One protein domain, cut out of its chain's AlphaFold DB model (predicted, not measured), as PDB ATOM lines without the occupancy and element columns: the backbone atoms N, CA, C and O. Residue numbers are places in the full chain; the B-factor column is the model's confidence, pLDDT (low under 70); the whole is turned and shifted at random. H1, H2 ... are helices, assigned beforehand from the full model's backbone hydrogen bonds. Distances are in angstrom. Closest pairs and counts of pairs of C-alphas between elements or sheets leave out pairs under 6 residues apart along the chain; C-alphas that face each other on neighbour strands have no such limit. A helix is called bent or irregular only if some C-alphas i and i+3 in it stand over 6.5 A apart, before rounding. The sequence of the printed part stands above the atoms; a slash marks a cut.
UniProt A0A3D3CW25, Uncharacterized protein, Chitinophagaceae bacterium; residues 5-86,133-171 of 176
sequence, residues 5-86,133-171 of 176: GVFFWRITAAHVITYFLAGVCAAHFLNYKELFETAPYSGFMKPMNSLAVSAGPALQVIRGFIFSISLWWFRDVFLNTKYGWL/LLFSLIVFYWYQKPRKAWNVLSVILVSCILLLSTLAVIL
ATOM      1  N   GLY A   5     176.767 171.585 155.259       95.25
ATOM      2  CA  GLY A   5     177.997 170.793 155.411       95.25
ATOM      3  C   GLY A   5     177.972 169.449 154.667       95.25
ATOM      4  O   GLY A   5     178.958 169.059 154.045       95.25
ATOM      5  N   VAL A   6     176.827 168.756 154.645       94.88
ATOM      6  CA  VAL A   6     176.702 167.498 153.885       94.88
ATOM      7  C   VAL A   6     176.691 167.757 152.379       94.88
ATOM      8  O   VAL A   6     177.214 166.951 151.611       94.88
ATOM      9  N   PHE A   7     176.098 168.871 151.951       96.19
ATOM     10  CA  PHE A   7     176.106 169.288 150.551       96.19
ATOM     11  C   PHE A   7     177.486 169.700 150.077       96.19
ATOM     12  O   PHE A   7     177.965 169.164 149.080       96.19
ATOM     13  N   PHE A   8     178.147 170.548 150.854       97.06
ATOM     14  CA  PHE A   8     179.534 170.927 150.682       97.06
ATOM     15  C   PHE A   8     180.428 169.704 150.456       97.06
ATOM     16  O   PHE A   8     181.094 169.616 149.423       97.06
ATOM     17  N   TRP A   9     180.378 168.725 151.367       97.19
ATOM     18  CA  TRP A   9     181.189 167.516 151.251       97.19
ATOM     19  C   TRP A   9     180.884 166.731 149.976       97.19
ATOM     20  O   TRP A   9     181.794 166.376 149.236       97.19
ATOM     21  N   ARG A  10     179.605 166.462 149.692       97.12
ATOM     22  CA  ARG A  10     179.211 165.628 148.547       97.12
ATOM     23  C   ARG A  10     179.576 166.257 147.211       97.12
ATOM     24  O   ARG A  10     180.058 165.542 146.339       97.12
ATOM     25  N   ILE A  11     179.364 167.564 147.058       97.75
ATOM     26  CA  ILE A  11     179.745 168.296 145.846       97.75
ATOM     27  C   ILE A  11     181.265 168.305 145.696       97.75
ATOM     28  O   ILE A  11     181.775 167.925 144.646       97.75
ATOM     29  N   THR A  12     181.992 168.666 146.753       98.06
ATOM     30  CA  THR A  12     183.456 168.749 146.705       98.06
ATOM     31  C   THR A  12     184.082 167.387 146.424       98.06
ATOM     32  O   THR A  12     184.899 167.266 145.516       98.06
ATOM     33  N   ALA A  13     183.656 166.341 147.133       98.06
ATOM     34  CA  ALA A  13     184.169 164.991 146.938       98.06
ATOM     35  C   ALA A  13     183.847 164.457 145.538       98.06
ATOM     36  O   ALA A  13     184.735 163.926 144.876       98.06
ATOM     37  N   ALA A  14     182.611 164.631 145.054       98.19
ATOM     38  CA  ALA A  14     182.254 164.218 143.699       98.19
ATOM     39  C   ALA A  14     183.090 164.959 142.646       98.19
ATOM     40  O   ALA A  14     183.551 164.334 141.694       98.19
ATOM     41  N   HIS A  15     183.328 166.262 142.821       98.19
ATOM     42  CA  HIS A  15     184.150 167.052 141.903       98.19
ATOM     43  C   HIS A  15     185.601 166.572 141.892       98.19
ATOM     44  O   HIS A  15     186.128 166.259 140.831       98.19
ATOM     45  N   VAL A  16     186.222 166.431 143.065       98.12
ATOM     46  CA  VAL A  16     187.620 165.985 143.195       98.12
ATOM     47  C   VAL A  16     187.807 164.588 142.603       98.12
ATOM     48  O   VAL A  16     188.726 164.376 141.815       98.12
ATOM     49  N   ILE A  17     186.917 163.647 142.935       98.06
ATOM     50  CA  ILE A  17     187.004 162.266 142.448       98.06
ATOM     51  C   ILE A  17     186.832 162.216 140.931       98.06
ATOM     52  O   ILE A  17     187.635 161.594 140.242       98.06
ATOM     53  N   THR A  18     185.805 162.872 140.390       98.06
ATOM     54  CA  THR A  18     185.550 162.808 138.943       98.06
ATOM     55  C   THR A  18     186.597 163.547 138.137       98.06
ATOM     56  O   THR A  18     186.998 163.040 137.097       98.06
ATOM     57  N   TYR A  19     187.080 164.692 138.624       97.12
ATOM     58  CA  TYR A  19     188.195 165.398 138.005       97.12
ATOM     59  C   TYR A  19     189.451 164.530 137.970       97.12
ATOM     60  O   TYR A  19     190.070 164.405 136.923       97.12
ATOM     61  N   PHE A  20     189.817 163.899 139.091       96.62
ATOM     62  CA  PHE A  20     191.008 163.055 139.138       96.62
ATOM     63  C   PHE A  20     190.903 161.871 138.172       96.62
ATOM     64  O   PHE A  20     191.825 161.627 137.400       96.62
ATOM     65  N   LEU A  21     189.768 161.164 138.175       96.31
ATOM     66  CA  LEU A  21     189.547 160.030 137.276       96.31
ATOM     67  C   LEU A  21     189.585 160.453 135.806       96.31
ATOM     68  O   LEU A  21     190.251 159.804 135.003       96.31
ATOM     69  N   ALA A  22     188.903 161.545 135.458       96.19
ATOM     70  CA  ALA A  22     188.902 162.061 134.097       96.19
ATOM     71  C   ALA A  22     190.301 162.505 133.662       96.19
ATOM     72  O   ALA A  22     190.729 162.124 132.578       96.19
ATOM     73  N   GLY A  23     191.041 163.194 134.533       93.50
ATOM     74  CA  GLY A  23     192.402 163.638 134.260       93.50
ATOM     75  C   GLY A  23     193.378 162.482 134.060       93.50
ATOM     76  O   GLY A  23     194.185 162.526 133.140       93.50
ATOM     77  N   VAL A  24     193.285 161.409 134.857       93.44
ATOM     78  CA  VAL A  24     194.104 160.197 134.658       93.44
ATOM     79  C   VAL A  24     193.771 159.527 133.324       93.44
ATOM     80  O   VAL A  24     194.679 159.193 132.562       93.44
ATOM     81  N   CYS A  25     192.482 159.364 133.014       93.69
ATOM     82  CA  CYS A  25     192.051 158.807 131.734       93.69
ATOM     83  C   CYS A  25     192.536 159.669 130.564       93.69
ATOM     84  O   CYS A  25     193.120 159.153 129.618       93.69
ATOM     85  N   ALA A  26     192.339 160.982 130.628       92.56
ATOM     86  CA  ALA A  26     192.706 161.898 129.562       92.56
ATOM     87  C   ALA A  26     194.226 162.004 129.393       92.56
ATOM     88  O   ALA A  26     194.708 161.972 128.265       92.56
ATOM     89  N   ALA A  27     194.996 162.004 130.483       91.06
ATOM     90  CA  ALA A  27     196.452 161.945 130.414       91.06
ATOM     91  C   ALA A  27     196.944 160.698 129.668       91.06
ATOM     92  O   ALA A  27     197.900 160.792 128.898       91.06
ATOM     93  N   HIS A  28     196.271 159.559 129.861       90.38
ATOM     94  CA  HIS A  28     196.582 158.315 129.166       90.38
ATOM     95  C   HIS A  28     196.124 158.322 127.698       90.38
ATOM     96  O   HIS A  28     196.919 158.020 126.813       90.38
ATOM     97  N   PHE A  29     194.868 158.686 127.423       92.06
ATOM     98  CA  PHE A  29     194.277 158.583 126.082       92.06
ATOM     99  C   PHE A  29     194.629 159.745 125.142       92.06
ATOM    100  O   PHE A  29     194.624 159.557 123.930       92.06
ATOM    101  N   LEU A  30     194.922 160.938 125.670       90.94
ATOM    102  CA  LEU A  30     195.217 162.151 124.890       90.94
ATOM    103  C   LEU A  30     196.701 162.548 124.923       90.94
ATOM    104  O   LEU A  30     197.050 163.608 124.413       90.94
ATOM    105  N   ASN A  31     197.560 161.725 125.535       90.44
ATOM    106  CA  ASN A  31     199.000 161.954 125.673       90.44
ATOM    107  C   ASN A  31     199.346 163.371 126.176       90.44
ATOM    108  O   ASN A  31     199.979 164.166 125.479       90.44
ATOM    109  N   TYR A  32     198.937 163.706 127.407       87.94
ATOM    110  CA  TYR A  32     199.094 165.066 127.960       87.94
ATOM    111  C   TYR A  32     200.526 165.584 127.985       87.94
ATOM    112  O   TYR A  32     200.728 166.792 127.878       87.94
ATOM    113  N   LYS A  33     201.510 164.685 128.078       87.50
ATOM    114  CA  LYS A  33     202.923 165.050 127.992       87.50
ATOM    115  C   LYS A  33     203.217 165.764 126.670       87.50
ATOM    116  O   LYS A  33     203.701 166.885 126.677       87.50
ATOM    117  N   GLU A  34     202.858 165.140 125.555       90.06
ATOM    118  CA  GLU A  34     203.064 165.715 124.225       90.06
ATOM    119  C   GLU A  34     202.093 166.870 123.951       90.06
ATOM    120  O   GLU A  34     202.481 167.913 123.421       90.06
ATOM    121  N   LEU A  35     200.826 166.714 124.349       89.62
ATOM    122  CA  LEU A  35     199.780 167.689 124.060       89.62
ATOM    123  C   LEU A  35     200.075 169.051 124.695       89.62
ATOM    124  O   LEU A  35     199.930 170.066 124.020       89.62
ATOM    125  N   PHE A  36     200.500 169.087 125.964       91.31
ATOM    126  CA  PHE A  36     200.771 170.344 126.675       91.31
ATOM    127  C   PHE A  36     202.075 171.008 126.226       91.31
ATOM    128  O   PHE A  36     202.228 172.212 126.399       91.31
ATOM    129  N   GLU A  37     202.992 170.252 125.624       92.00
ATOM    130  CA  GLU A  37     204.259 170.766 125.090       92.00
ATOM    131  C   GLU A  37     204.137 171.226 123.625       92.00
ATOM    132  O   GLU A  37     204.970 171.989 123.132       92.00
ATOM    133  N   THR A  38     203.053 170.855 122.940       91.44
ATOM    134  CA  THR A  38     202.812 171.215 121.539       91.44
ATOM    135  C   THR A  38     201.968 172.486 121.406       91.44
ATOM    136  O   THR A  38     200.970 172.684 122.103       91.44
ATOM    137  N   ALA A  39     202.308 173.344 120.440       88.94
ATOM    138  CA  ALA A  39     201.501 174.521 120.121       88.94
ATOM    139  C   ALA A  39     200.066 174.115 119.707       88.94
ATOM    140  O   ALA A  39     199.883 173.131 118.985       88.94
ATOM    141  N   PRO A  40     199.016 174.850 120.109       89.38
ATOM    142  CA  PRO A  40     199.057 176.114 120.837       89.38
ATOM    143  C   PRO A  40     199.060 175.957 122.366       89.38
ATOM    144  O   PRO A  40     199.206 176.957 123.060       89.38
ATOM    145  N   TYR A  41     198.908 174.740 122.898       90.56
ATOM    146  CA  TYR A  41     198.762 174.507 124.338       90.56
ATOM    147  C   TYR A  41     199.989 174.926 125.129       90.56
ATOM    148  O   TYR A  41     199.831 175.508 126.194       90.56
ATOM    149  N   SER A  42     201.190 174.731 124.591       90.25
ATOM    150  CA  SER A  42     202.427 175.165 125.250       90.25
ATOM    151  C   SER A  42     202.505 176.670 125.519       90.25
ATOM    152  O   SER A  42     203.268 177.095 126.381       90.25
ATOM    153  N   GLY A  43     201.689 177.481 124.836       88.81
ATOM    154  CA  GLY A  43     201.582 178.918 125.089       88.81
ATOM    155  C   GLY A  43     200.829 179.286 126.373       88.81
ATOM    156  O   GLY A  43     200.965 180.412 126.843       88.81
ATOM    157  N   PHE A  44     200.032 178.376 126.947       88.88
ATOM    158  CA  PHE A  44     199.191 178.671 128.119       88.88
ATOM    159  C   PHE A  44     199.061 177.525 129.140       88.88
ATOM    160  O   PHE A  44     198.642 177.765 130.274       88.88
ATOM    161  N   MET A  45     199.425 176.294 128.779       91.50
ATOM    162  CA  MET A  45     199.449 175.126 129.659       91.50
ATOM    163  C   MET A  45     200.837 174.953 130.262       91.50
ATOM    164  O   MET A  45     201.858 175.115 129.596       91.50
ATOM    165  N   LYS A  46     200.881 174.588 131.544       90.62
ATOM    166  CA  LYS A  46     202.136 174.210 132.195       90.62
ATOM    167  C   LYS A  46     202.494 172.758 131.850       90.62
ATOM    168  O   LYS A  46     201.586 171.931 131.760       90.62
ATOM    169  N   PRO A  47     203.790 172.420 131.749       88.38
ATOM    170  CA  PRO A  47     204.236 171.042 131.582       88.38
ATOM    171  C   PRO A  47     203.727 170.110 132.690       88.38
ATOM    172  O   PRO A  47     203.574 170.518 133.849       88.38
ATOM    173  N   MET A  48     203.526 168.835 132.344       85.38
ATOM    174  CA  MET A  48     203.003 167.805 133.258       85.38
ATOM    175  C   MET A  48     203.899 167.546 134.477       85.38
ATOM    176  O   MET A  48     203.407 167.149 135.530       85.38
ATOM    177  N   ASN A  49     205.205 167.791 134.354       83.50
ATOM    178  CA  ASN A  49     206.186 167.659 135.436       83.50
ATOM    179  C   ASN A  49     206.292 168.910 136.329       83.50
ATOM    180  O   ASN A  49     207.104 168.939 137.252       83.50
ATOM    181  N   SER A  50     205.510 169.961 136.064       86.62
ATOM    182  CA  SER A  50     205.532 171.160 136.895       86.62
ATOM    183  C   SER A  50     204.823 170.929 138.230       86.62
ATOM    184  O   SER A  50     203.762 170.309 138.296       86.62
ATOM    185  N   LEU A  51     205.362 171.532 139.293       86.25
ATOM    186  CA  LEU A  51     204.822 171.418 140.652       86.25
ATOM    187  C   LEU A  51     203.328 171.771 140.732       86.25
ATOM    188  O   LEU A  51     202.558 171.128 141.441       86.25
ATOM    189  N   ALA A  52     202.912 172.789 139.974       87.12
ATOM    190  CA  ALA A  52     201.529 173.251 139.938       87.12
ATOM    191  C   ALA A  52     200.579 172.219 139.310       87.12
ATOM    192  O   ALA A  52     199.451 172.076 139.779       87.12
ATOM    193  N   VAL A  53     201.023 171.498 138.276       86.38
ATOM    194  CA  VAL A  53     200.216 170.451 137.634       86.38
ATOM    195  C   VAL A  53     200.139 169.216 138.533       86.38
ATOM    196  O   VAL A  53     199.052 168.669 138.711       86.38
ATOM    197  N   SER A  54     201.230 168.848 139.211       87.56
ATOM    198  CA  SER A  54     201.239 167.760 140.205       87.56
ATOM    199  C   SER A  54     200.338 168.044 141.419       87.56
ATOM    200  O   SER A  54     199.658 167.145 141.922       87.56
ATOM    201  N   ALA A  55     200.268 169.303 141.859       89.25
ATOM    202  CA  ALA A  55     199.342 169.760 142.900       89.25
ATOM    203  C   ALA A  55     197.881 169.876 142.412       89.25
ATOM    204  O   ALA A  55     196.960 170.010 143.223       89.25
ATOM    205  N   GLY A  56     197.654 169.839 141.095       89.44
ATOM    206  CA  GLY A  56     196.366 170.095 140.450       89.44
ATOM    207  C   GLY A  56     195.186 169.329 141.059       89.44
ATOM    208  O   GLY A  56     194.184 169.969 141.390       89.44
ATOM    209  N   PRO A  57     195.278 168.000 141.274       91.88
ATOM    210  CA  PRO A  57     194.202 167.227 141.890       91.88
ATOM    211  C   PRO A  57     193.821 167.696 143.299       91.88
ATOM    212  O   PRO A  57     192.632 167.793 143.599       91.88
ATOM    213  N   ALA A  58     194.792 168.039 144.153       91.69
ATOM    214  CA  ALA A  58     194.497 168.565 145.486       91.69
ATOM    215  C   ALA A  58     193.849 169.953 145.430       91.69
ATOM    216  O   ALA A  58     192.905 170.238 146.171       91.69
ATOM    217  N   LEU A  59     194.290 170.799 144.498       93.69
ATOM    218  CA  LEU A  59     193.733 172.139 144.311       93.69
ATOM    219  C   LEU A  59     192.273 172.118 143.828       93.69
ATOM    220  O   LEU A  59     191.557 173.104 144.009       93.69
ATOM    221  N   GLN A  60     191.774 170.995 143.301       96.12
ATOM    222  CA  GLN A  60     190.359 170.875 142.929       96.12
ATOM    223  C   GLN A  60     189.392 170.961 144.104       96.12
ATOM    224  O   GLN A  60     188.212 171.232 143.881       96.12
ATOM    225  N   VAL A  61     189.859 170.806 145.344       96.62
ATOM    226  CA  VAL A  61     189.036 171.091 146.528       96.62
ATOM    227  C   VAL A  61     188.510 172.530 146.486       96.62
ATOM    228  O   VAL A  61     187.347 172.760 146.813       96.62
ATOM    229  N   ILE A  62     189.308 173.484 145.989       96.75
ATOM    230  CA  ILE A  62     188.908 174.892 145.838       96.75
ATOM    231  C   ILE A  62     187.741 175.011 144.852       96.75
ATOM    232  O   ILE A  62     186.732 175.652 145.143       96.75
ATOM    233  N   ARG A  63     187.837 174.348 143.695       94.75
ATOM    234  CA  ARG A  63     186.770 174.368 142.686       94.75
ATOM    235  C   ARG A  63     185.513 173.644 143.173       94.75
ATOM    236  O   ARG A  63     184.408 174.127 142.944       94.75
ATOM    237  N   GLY A  64     185.675 172.550 143.918       97.06
ATOM    238  CA  GLY A  64     184.578 171.863 144.600       97.06
ATOM    239  C   GLY A  64     183.862 172.758 145.619       97.06
ATOM    240  O   GLY A  64     182.631 172.795 145.646       97.06
ATOM    241  N   PHE A  65     184.615 173.556 146.381       96.94
ATOM    242  CA  PHE A  65     184.065 174.563 147.288       96.94
ATOM    243  C   PHE A  65     183.265 175.632 146.538       96.94
ATOM    244  O   PHE A  65     182.108 175.871 146.887       96.94
ATOM    245  N   ILE A  66     183.805 176.191 145.453       97.06
ATOM    246  CA  ILE A  66     183.080 177.158 144.611       97.06
ATOM    247  C   ILE A  66     181.778 176.541 144.084       97.06
ATOM    248  O   ILE A  66     180.707 177.125 144.244       97.06
ATOM    249  N   PHE A  67     181.835 175.327 143.529       97.00
ATOM    250  CA  PHE A  67     180.648 174.622 143.040       97.00
ATOM    251  C   PHE A  67     179.612 174.405 144.137       97.00
ATOM    252  O   PHE A  67     178.420 174.569 143.894       97.00
ATOM    253  N   SER A  68     180.038 174.067 145.351       96.94
ATOM    254  CA  SER A  68     179.108 173.847 146.454       96.94
ATOM    255  C   SER A  68     178.354 175.115 146.862       96.94
ATOM    256  O   SER A  68     177.161 175.041 147.135       96.94
ATOM    257  N   ILE A  69     179.000 176.282 146.850       96.94
ATOM    258  CA  ILE A  69     178.336 177.553 147.154       96.94
ATOM    259  C   ILE A  69     177.379 177.913 146.021       96.94
ATOM    260  O   ILE A  69     176.204 178.184 146.271       96.94
ATOM    261  N   SER A  70     177.854 177.855 144.776       95.50
ATOM    262  CA  SER A  70     177.062 178.240 143.607       95.50
ATOM    263  C   SER A  70     175.832 177.352 143.431       95.50
ATOM    264  O   SER A  70     174.729 177.851 143.220       95.50
ATOM    265  N   LEU A  71     175.984 176.031 143.567       96.25
ATOM    266  CA  LEU A  71     174.893 175.075 143.366       96.25
ATOM    267  C   LEU A  71     173.939 174.979 144.559       96.25
ATOM    268  O   LEU A  71     172.825 174.479 144.392       96.25
ATOM    269  N   TRP A  72     174.331 175.437 145.754       95.88
ATOM    270  CA  TRP A  72     173.493 175.338 146.952       95.88
ATOM    271  C   TRP A  72     172.131 176.011 146.773       95.88
ATOM    272  O   TRP A  72     171.109 175.457 147.190       95.88
ATOM    273  N   TRP A  73     172.112 177.173 146.121       93.25
ATOM    274  CA  TRP A  73     170.905 177.963 145.872       93.25
ATOM    275  C   TRP A  73     169.943 177.286 144.892       93.25
ATOM    276  O   TRP A  73     168.731 177.435 145.014       93.25
ATOM    277  N   PHE A  74     170.469 176.472 143.974       93.31
ATOM    278  CA  PHE A  74     169.702 175.798 142.922       93.31
ATOM    279  C   PHE A  74     169.489 174.305 143.188       93.31
ATOM    280  O   PHE A  74     168.947 173.596 142.342       93.31
ATOM    281  N   ARG A  75     169.904 173.804 144.357       93.44
ATOM    282  CA  ARG A  75     169.921 172.367 144.671       93.44
ATOM    283  C   ARG A  75     168.577 171.677 144.436       93.44
ATOM    284  O   ARG A  75     168.541 170.561 143.932       93.44
ATOM    285  N   ASP A  76     167.466 172.342 144.741       91.81
ATOM    286  CA  ASP A  76     166.136 171.745 144.625       91.81
ATOM    287  C   ASP A  76     165.702 171.575 143.153       91.81
ATOM    288  O   ASP A  76     164.941 170.657 142.842       91.81
ATOM    289  N   VAL A  77     166.273 172.361 142.228       91.75
ATOM    290  CA  VAL A  77     166.027 172.268 140.774       91.75
ATOM    291  C   VAL A  77     166.508 170.930 140.209       91.75
ATOM    292  O   VAL A  77     165.861 170.362 139.319       91.75
ATOM    293  N   PHE A  78     167.624 170.411 140.728       94.38
ATOM    294  CA  PHE A  78     168.272 169.201 140.219       94.38
ATOM    295  C   PHE A  78     168.269 168.017 141.195       94.38
ATOM    296  O   PHE A  78     168.509 166.898 140.763       94.38
ATOM    297  N   LEU A  79     167.980 168.189 142.487       93.69
ATOM    298  CA  LEU A  79     167.914 167.056 143.423       93.69
ATOM    299  C   LEU A  79     166.520 166.423 143.515       93.69
ATOM    300  O   LEU A  79     166.428 165.214 143.707       93.69
ATOM    301  N   ASN A  80     165.444 167.196 143.327       88.19
ATOM    302  CA  ASN A  80     164.067 166.734 143.563       88.19
ATOM    303  C   ASN A  80     163.305 166.402 142.267       88.19
ATOM    304  O   ASN A  80     162.080 166.483 142.222       88.19
ATOM    305  N   THR A  81     164.009 166.069 141.180       90.50
ATOM    306  CA  THR A  81     163.386 165.827 139.867       90.50
ATOM    307  C   THR A  81     163.886 164.542 139.215       90.50
ATOM    308  O   THR A  81     165.028 164.137 139.418       90.50
ATOM    309  N   LYS A  82     163.037 163.890 138.405       89.19
ATOM    310  CA  LYS A  82     163.318 162.575 137.792       89.19
ATOM    311  C   LYS A  82     164.622 162.543 136.978       89.19
ATOM    312  O   LYS A  82     165.371 161.577 137.065       89.19
ATOM    313  N   TYR A  83     164.903 163.612 136.231       93.88
ATOM    314  CA  TYR A  83     166.106 163.770 135.401       93.88
ATOM    315  C   TYR A  83     167.039 164.851 135.950       93.88
ATOM    316  O   TYR A  83     167.645 165.617 135.205       93.88
ATOM    317  N   GLY A  84     167.131 164.941 137.274       95.94
ATOM    318  CA  GLY A  84     167.929 165.953 137.949       95.94
ATOM    319  C   GLY A  84     169.408 165.958 137.558       95.94
ATOM    320  O   GLY A  84     169.986 167.025 137.367       95.94
ATOM    321  N   TRP A  85     169.996 164.781 137.323       97.19
ATOM    322  CA  TRP A  85     171.359 164.656 136.793       97.19
ATOM    323  C   TRP A  85     171.529 165.350 135.432       97.19
ATOM    324  O   TRP A  85     172.562 165.967 135.202       97.19
ATOM    325  N   LEU A  86     170.519 165.307 134.553       97.44
ATOM    326  CA  LEU A  86     170.573 165.932 133.229       97.44
ATOM    327  C   LEU A  86     170.490 167.455 133.344       97.44
ATOM    328  O   LEU A  86     171.196 168.165 132.637       97.44
ATOM    329  N   LEU A 133     179.461 164.882 133.321       98.31
ATOM    330  CA  LEU A 133     178.367 163.913 133.329       98.31
ATOM    331  C   LEU A 133     178.481 162.982 134.536       98.31
ATOM    332  O   LEU A 133     177.524 162.840 135.300       98.31
ATOM    333  N   LEU A 134     179.658 162.390 134.749       98.19
ATOM    334  CA  LEU A 134     179.921 161.507 135.880       98.19
ATOM    335  C   LEU A 134     179.715 162.241 137.208       98.19
ATOM    336  O   LEU A 134     179.078 161.698 138.111       98.19
ATOM    337  N   PHE A 135     180.176 163.490 137.308       98.44
ATOM    338  CA  PHE A 135     179.922 164.348 138.465       98.44
ATOM    339  C   PHE A 135     178.420 164.474 138.732       98.44
ATOM    340  O   PHE A 135     177.956 164.217 139.846       98.44
ATOM    341  N   SER A 136     177.648 164.803 137.695       98.06
ATOM    342  CA  SER A 136     176.205 165.012 137.812       98.06
ATOM    343  C   SER A 136     175.465 163.737 138.222       98.06
ATOM    344  O   SER A 136     174.575 163.785 139.075       98.06
ATOM    345  N   LEU A 137     175.865 162.586 137.672       97.75
ATOM    346  CA  LEU A 137     175.322 161.276 138.032       97.75
ATOM    347  C   LEU A 137     175.649 160.918 139.487       97.75
ATOM    348  O   LEU A 137     174.744 160.551 140.239       97.75
ATOM    349  N   ILE A 138     176.912 161.058 139.906       97.19
ATOM    350  CA  ILE A 138     177.346 160.755 141.276       97.19
ATOM    351  C   ILE A 138     176.579 161.616 142.274       97.19
ATOM    352  O   ILE A 138     175.995 161.074 143.213       97.19
ATOM    353  N   VAL A 139     176.524 162.935 142.066       96.69
ATOM    354  CA  VAL A 139     175.788 163.845 142.953       96.69
ATOM    355  C   VAL A 139     174.325 163.417 143.040       96.69
ATOM    356  O   VAL A 139     173.816 163.172 144.134       96.69
ATOM    357  N   PHE A 140     173.656 163.248 141.903       96.31
ATOM    358  CA  PHE A 140     172.238 162.910 141.870       96.31
ATOM    359  C   PHE A 140     171.927 161.578 142.572       96.31
ATOM    360  O   PHE A 140     171.094 161.527 143.486       96.31
ATOM    361  N   TYR A 141     172.626 160.496 142.222       95.25
ATOM    362  CA  TYR A 141     172.362 159.174 142.796       95.25
ATOM    363  C   TYR A 141     172.786 159.053 144.260       95.25
ATOM    364  O   TYR A 141     172.114 158.367 145.036       95.25
ATOM    365  N   TRP A 142     173.832 159.759 144.686       95.31
ATOM    366  CA  TRP A 142     174.245 159.787 146.091       95.31
ATOM    367  C   TRP A 142     173.221 160.510 146.981       95.31
ATOM    368  O   TRP A 142     173.095 160.221 148.182       95.31
ATOM    369  N   TYR A 143     172.451 161.447 146.424       94.19
ATOM    370  CA  TYR A 143     171.314 162.065 147.107       94.19
ATOM    371  C   TYR A 143     170.056 161.203 147.099       94.19
ATOM    372  O   TYR A 143     169.425 161.104 148.150       94.19
ATOM    373  N   GLN A 144     169.755 160.529 145.991       91.38
ATOM    374  CA  GLN A 144     168.599 159.633 145.891       91.38
ATOM    375  C   GLN A 144     168.736 158.371 146.753       91.38
ATOM    376  O   GLN A 144     167.777 157.944 147.390       91.38
ATOM    377  N   LYS A 145     169.927 157.763 146.796       91.38
ATOM    378  CA  LYS A 145     170.191 156.518 147.539       91.38
ATOM    379  C   LYS A 145     171.375 156.695 148.493       91.38
ATOM    380  O   LYS A 145     172.453 156.137 148.265       91.38
ATOM    381  N   PRO A 146     171.213 157.472 149.581       88.88
ATOM    382  CA  PRO A 146     172.304 157.740 150.506       88.88
ATOM    383  C   PRO A 146     172.637 156.484 151.323       88.88
ATOM    384  O   PRO A 146     171.935 156.145 152.269       88.88
ATOM    385  N   ARG A 147     173.741 155.809 150.990       91.75
ATOM    386  CA  ARG A 147     174.306 154.718 151.806       91.75
ATOM    387  C   ARG A 147     175.539 155.204 152.560       91.75
ATOM    388  O   ARG A 147     176.310 155.993 152.015       91.75
ATOM    389  N   LYS A 148     175.761 154.684 153.774       89.75
ATOM    390  CA  LYS A 148     176.984 154.961 154.557       89.75
ATOM    391  C   LYS A 148     178.255 154.635 153.761       89.75
ATOM    392  O   LYS A 148     179.205 155.406 153.812       89.75
ATOM    393  N   ALA A 149     178.217 153.569 152.956       92.12
ATOM    394  CA  ALA A 149     179.314 153.158 152.081       92.12
ATOM    395  C   ALA A 149     179.795 154.271 151.133       92.12
ATOM    396  O   ALA A 149     180.995 154.449 150.995       92.12
ATOM    397  N   TRP A 150     178.892 155.070 150.545       92.75
ATOM    398  CA  TRP A 150     179.287 156.183 149.669       92.75
ATOM    399  C   TRP A 150     180.095 157.244 150.414       92.75
ATOM    400  O   TRP A 150     181.068 157.764 149.884       92.75
ATOM    401  N   ASN A 151     179.710 157.548 151.657       93.31
ATOM    402  CA  ASN A 151     180.434 158.522 152.468       93.31
ATOM    403  C   ASN A 151     181.831 157.996 152.820       93.31
ATOM    404  O   ASN A 151     182.808 158.699 152.594       93.31
ATOM    405  N   VAL A 152     181.930 156.751 153.300       95.38
ATOM    406  CA  VAL A 152     183.220 156.121 153.632       95.38
ATOM    407  C   VAL A 152     184.122 156.053 152.401       95.38
ATOM    408  O   VAL A 152     185.255 156.523 152.449       95.38
ATOM    409  N   LEU A 153     183.597 155.563 151.277       96.31
ATOM    410  CA  LEU A 153     184.330 155.489 150.016       96.31
ATOM    411  C   LEU A 153     184.808 156.870 149.564       96.31
ATOM    412  O   LEU A 153     185.960 157.015 149.176       96.31
ATOM    413  N   SER A 154     183.961 157.898 149.662       96.75
ATOM    414  CA  SER A 154     184.356 159.255 149.282       96.75
ATOM    415  C   SER A 154     185.483 159.814 150.144       96.75
ATOM    416  O   SER A 154     186.378 160.459 149.612       96.75
ATOM    417  N   VAL A 155     185.477 159.536 151.452       97.38
ATOM    418  CA  VAL A 155     186.543 159.973 152.365       97.38
ATOM    419  C   VAL A 155     187.848 159.278 152.009       97.38
ATOM    420  O   VAL A 155     188.869 159.950 151.890       97.38
ATOM    421  N   ILE A 156     187.810 157.963 151.781       97.62
ATOM    422  CA  ILE A 156     188.986 157.186 151.375       97.62
ATOM    423  C   ILE A 156     189.540 157.725 150.055       97.62
ATOM    424  O   ILE A 156     190.709 158.084 149.993       97.62
ATOM    425  N   LEU A 157     188.703 157.850 149.019       97.50
ATOM    426  CA  LEU A 157     189.144 158.295 147.695       97.50
ATOM    427  C   LEU A 157     189.703 159.718 147.716       97.50
ATOM    428  O   LEU A 157     190.780 159.945 147.175       97.50
ATOM    429  N   VAL A 158     189.017 160.665 148.362       97.50
ATOM    430  CA  VAL A 158     189.517 162.044 148.480       97.50
ATOM    431  C   VAL A 158     190.837 162.067 149.248       97.50
ATOM    432  O   VAL A 158     191.782 162.697 148.789       97.50
ATOM    433  N   SER A 159     190.947 161.337 150.362       97.00
ATOM    434  CA  SER A 159     192.196 161.271 151.136       97.00
ATOM    435  C   SER A 159     193.338 160.684 150.309       97.00
ATOM    436  O   SER A 159     194.420 161.261 150.278       97.00
ATOM    437  N   CYS A 160     193.094 159.595 149.574       96.81
ATOM    438  CA  CYS A 160     194.076 159.016 148.659       96.81
ATOM    439  C   CYS A 160     194.511 160.019 147.584       96.81
ATOM    440  O   CYS A 160     195.704 160.151 147.340       96.81
ATOM    441  N   ILE A 161     193.582 160.761 146.973       96.25
ATOM    442  CA  ILE A 161     193.906 161.773 145.951       96.25
ATOM    443  C   ILE A 161     194.770 162.894 146.542       96.25
ATOM    444  O   ILE A 161     195.757 163.298 145.927       96.25
ATOM    445  N   LEU A 162     194.441 163.375 147.743       95.12
ATOM    446  CA  LEU A 162     195.231 164.401 148.429       95.12
ATOM    447  C   LEU A 162     196.633 163.891 148.787       95.12
ATOM    448  O   LEU A 162     197.618 164.598 148.569       95.12
ATOM    449  N   LEU A 163     196.746 162.657 149.278       94.25
ATOM    450  CA  LEU A 163     198.035 162.028 149.568       94.25
ATOM    451  C   LEU A 163     198.866 161.837 148.297       94.25
ATOM    452  O   LEU A 163     200.033 162.205 148.276       94.25
ATOM    453  N   LEU A 164     198.274 161.342 147.211       92.19
ATOM    454  CA  LEU A 164     198.968 161.186 145.931       92.19
ATOM    455  C   LEU A 164     199.457 162.531 145.383       92.19
ATOM    456  O   LEU A 164     200.594 162.636 144.936       92.19
ATOM    457  N   SER A 165     198.622 163.569 145.451       91.19
ATOM    458  CA  SER A 165     198.981 164.901 144.963       91.19
ATOM    459  C   SER A 165     200.073 165.555 145.820       91.19
ATOM    460  O   SER A 165     200.991 166.158 145.275       91.19
ATOM    461  N   THR A 166     200.045 165.381 147.146       89.06
ATOM    462  CA  THR A 166     201.113 165.873 148.038       89.06
ATOM    463  C   THR A 166     202.415 165.091 147.876       89.06
ATOM    464  O   THR A 166     203.481 165.700 147.807       89.06
ATOM    465  N   LEU A 167     202.352 163.767 147.725       89.19
ATOM    466  CA  LEU A 167     203.520 162.942 147.410       89.19
ATOM    467  C   LEU A 167     204.147 163.342 146.073       89.19
ATOM    468  O   LEU A 167     205.363 163.464 146.003       89.19
ATOM    469  N   ALA A 168     203.340 163.612 145.044       86.56
ATOM    470  CA  ALA A 168     203.834 164.071 143.743       86.56
ATOM    471  C   ALA A 168     204.536 165.440 143.816       86.56
ATOM    472  O   ALA A 168     205.447 165.710 143.038       86.56
ATOM    473  N   VAL A 169     204.132 166.299 144.757       86.31
ATOM    474  CA  VAL A 169     204.778 167.595 145.026       86.31
ATOM    475  C   VAL A 169     206.104 167.421 145.778       86.31
ATOM    476  O   VAL A 169     207.066 168.126 145.485       86.31
ATOM    477  N   ILE A 170     206.168 166.490 146.737       85.56
ATOM    478  CA  ILE A 170     207.348 166.264 147.599       85.56
ATOM    479  C   ILE A 170     208.419 165.413 146.907       85.56
ATOM    480  O   ILE A 170     209.611 165.635 147.117       85.56
ATOM    481  N   LEU A 171     208.007 164.440 146.095       80.12
ATOM    482  CA  LEU A 171     208.872 163.563 145.310       80.12
ATOM    483  C   LEU A 171     208.791 163.980 143.836       80.12
ATOM    484  O   LEU A 171     208.180 163.259 143.040       80.12
TER     485      LEU A 171
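What this domain is: This is residues 5 to 86 and 133 to 171 of the 176 residues of an uncharacterized protein of Chitinophagaceae bacterium (UniProt A0A3D3CW25). The long helix H1 runs through the middle of an elongated helical body, and two other long helices, H4 and H7, pack on it and on each other, the three crossing steeply. H6 packs on the first half of H1, with H5 beyond it at one end of the long axis; H2 and the unnamed stretch 38 to 50 lie at the other end, where H3 packs on the far part of H7. The printed part has 121 residues, with seven named helices in the order H1 to H7 and no named strand, and its class is all helix. It is only just compact, close to loose, with a radius of gyration of the C-alphas of 16.1 A, and spans 45 by 29 by 25 A, only just elongated.

How they stand to each other: H1, residues 5 to 29, and H7, residues 148 to 170, are the hubs, touching three helices each. H1 touches H4, residues 56 to 72, at a steep tilt of 44 degrees, opposite ways; their closest C-alphas are those of Thr 12 and Gly 64, 3.9 A apart. With residues 10 to 18 alone H1 touches H6, residues 133 to 144, at a shallow tilt of 31 degrees, opposite ways, closest at the C-alphas of Ala 14 and Phe 135, 5.7 A. With residues 13 to 20 alone it touches H7 at a steep tilt of 55 degrees, the same way, closest at the C-alphas of Ala 13 and Ser 154, 6.2 A. H4, with residues 56 to 58 alone, touches H7 at a steep tilt of 42 degrees, opposite ways; the C-alphas of Ala 58 and Leu 162 are closest, 5.2 A. The packing is mostly crossed, helices touching at steep tilts. H3, residues 51 to 54, touches H7, closest at the C-alphas of Ser 54 and Ala 168, 5.7 A. H5, residues 75 to 79, touches H6, closest at the C-alphas of Leu 79 and Phe 140, 6.2 A. H2, residues 32 to 37, is close to H1 but not clearly touching, with the C-alphas of Ala 26 and Tyr 32 closest, 7.3 A. H4 and H6 are apart. In H1, H5, H6 and H7 every O i to N i+4 pair is within hydrogen-bond range, against 1 of 2 in H2 and 10 of 13 in H4; H3 is too short for such a pair.

Where its parts are: H1 begins at C-alpha 5, (177.997, 170.793, 155.411), and measures 35.7 A from first to last C-alpha. H2 and H3 follow, short helices of 6 and 4 residues. H4 measures 24.4 A and has a kink of 27 degrees near residue 63; it is neither bent nor irregular, but only just: C-alphas 58 and 61 are 6.1 A apart. H5 has 5 residues, and H6, 16.5 A long, begins at C-alpha 133, (178.367, 163.913, 133.329). H7, 33.1 A long, ends at C-alpha 170, (207.348, 166.264, 147.599).

The domain as a whole: The two C-alphas farthest apart are those of Ala 39 and Lys 148, 46.6 A. Residues 87 to 132 are not printed, and C-alphas 86 and 133 are 8.1 A apart across the cut, which lies in the link from H5 to H6. Of the links printed whole, H2 to H3 is long, with 13 residues, and the others are tight. The mean pLDDT of the printed part is 93.3, and no printed residue is under 70.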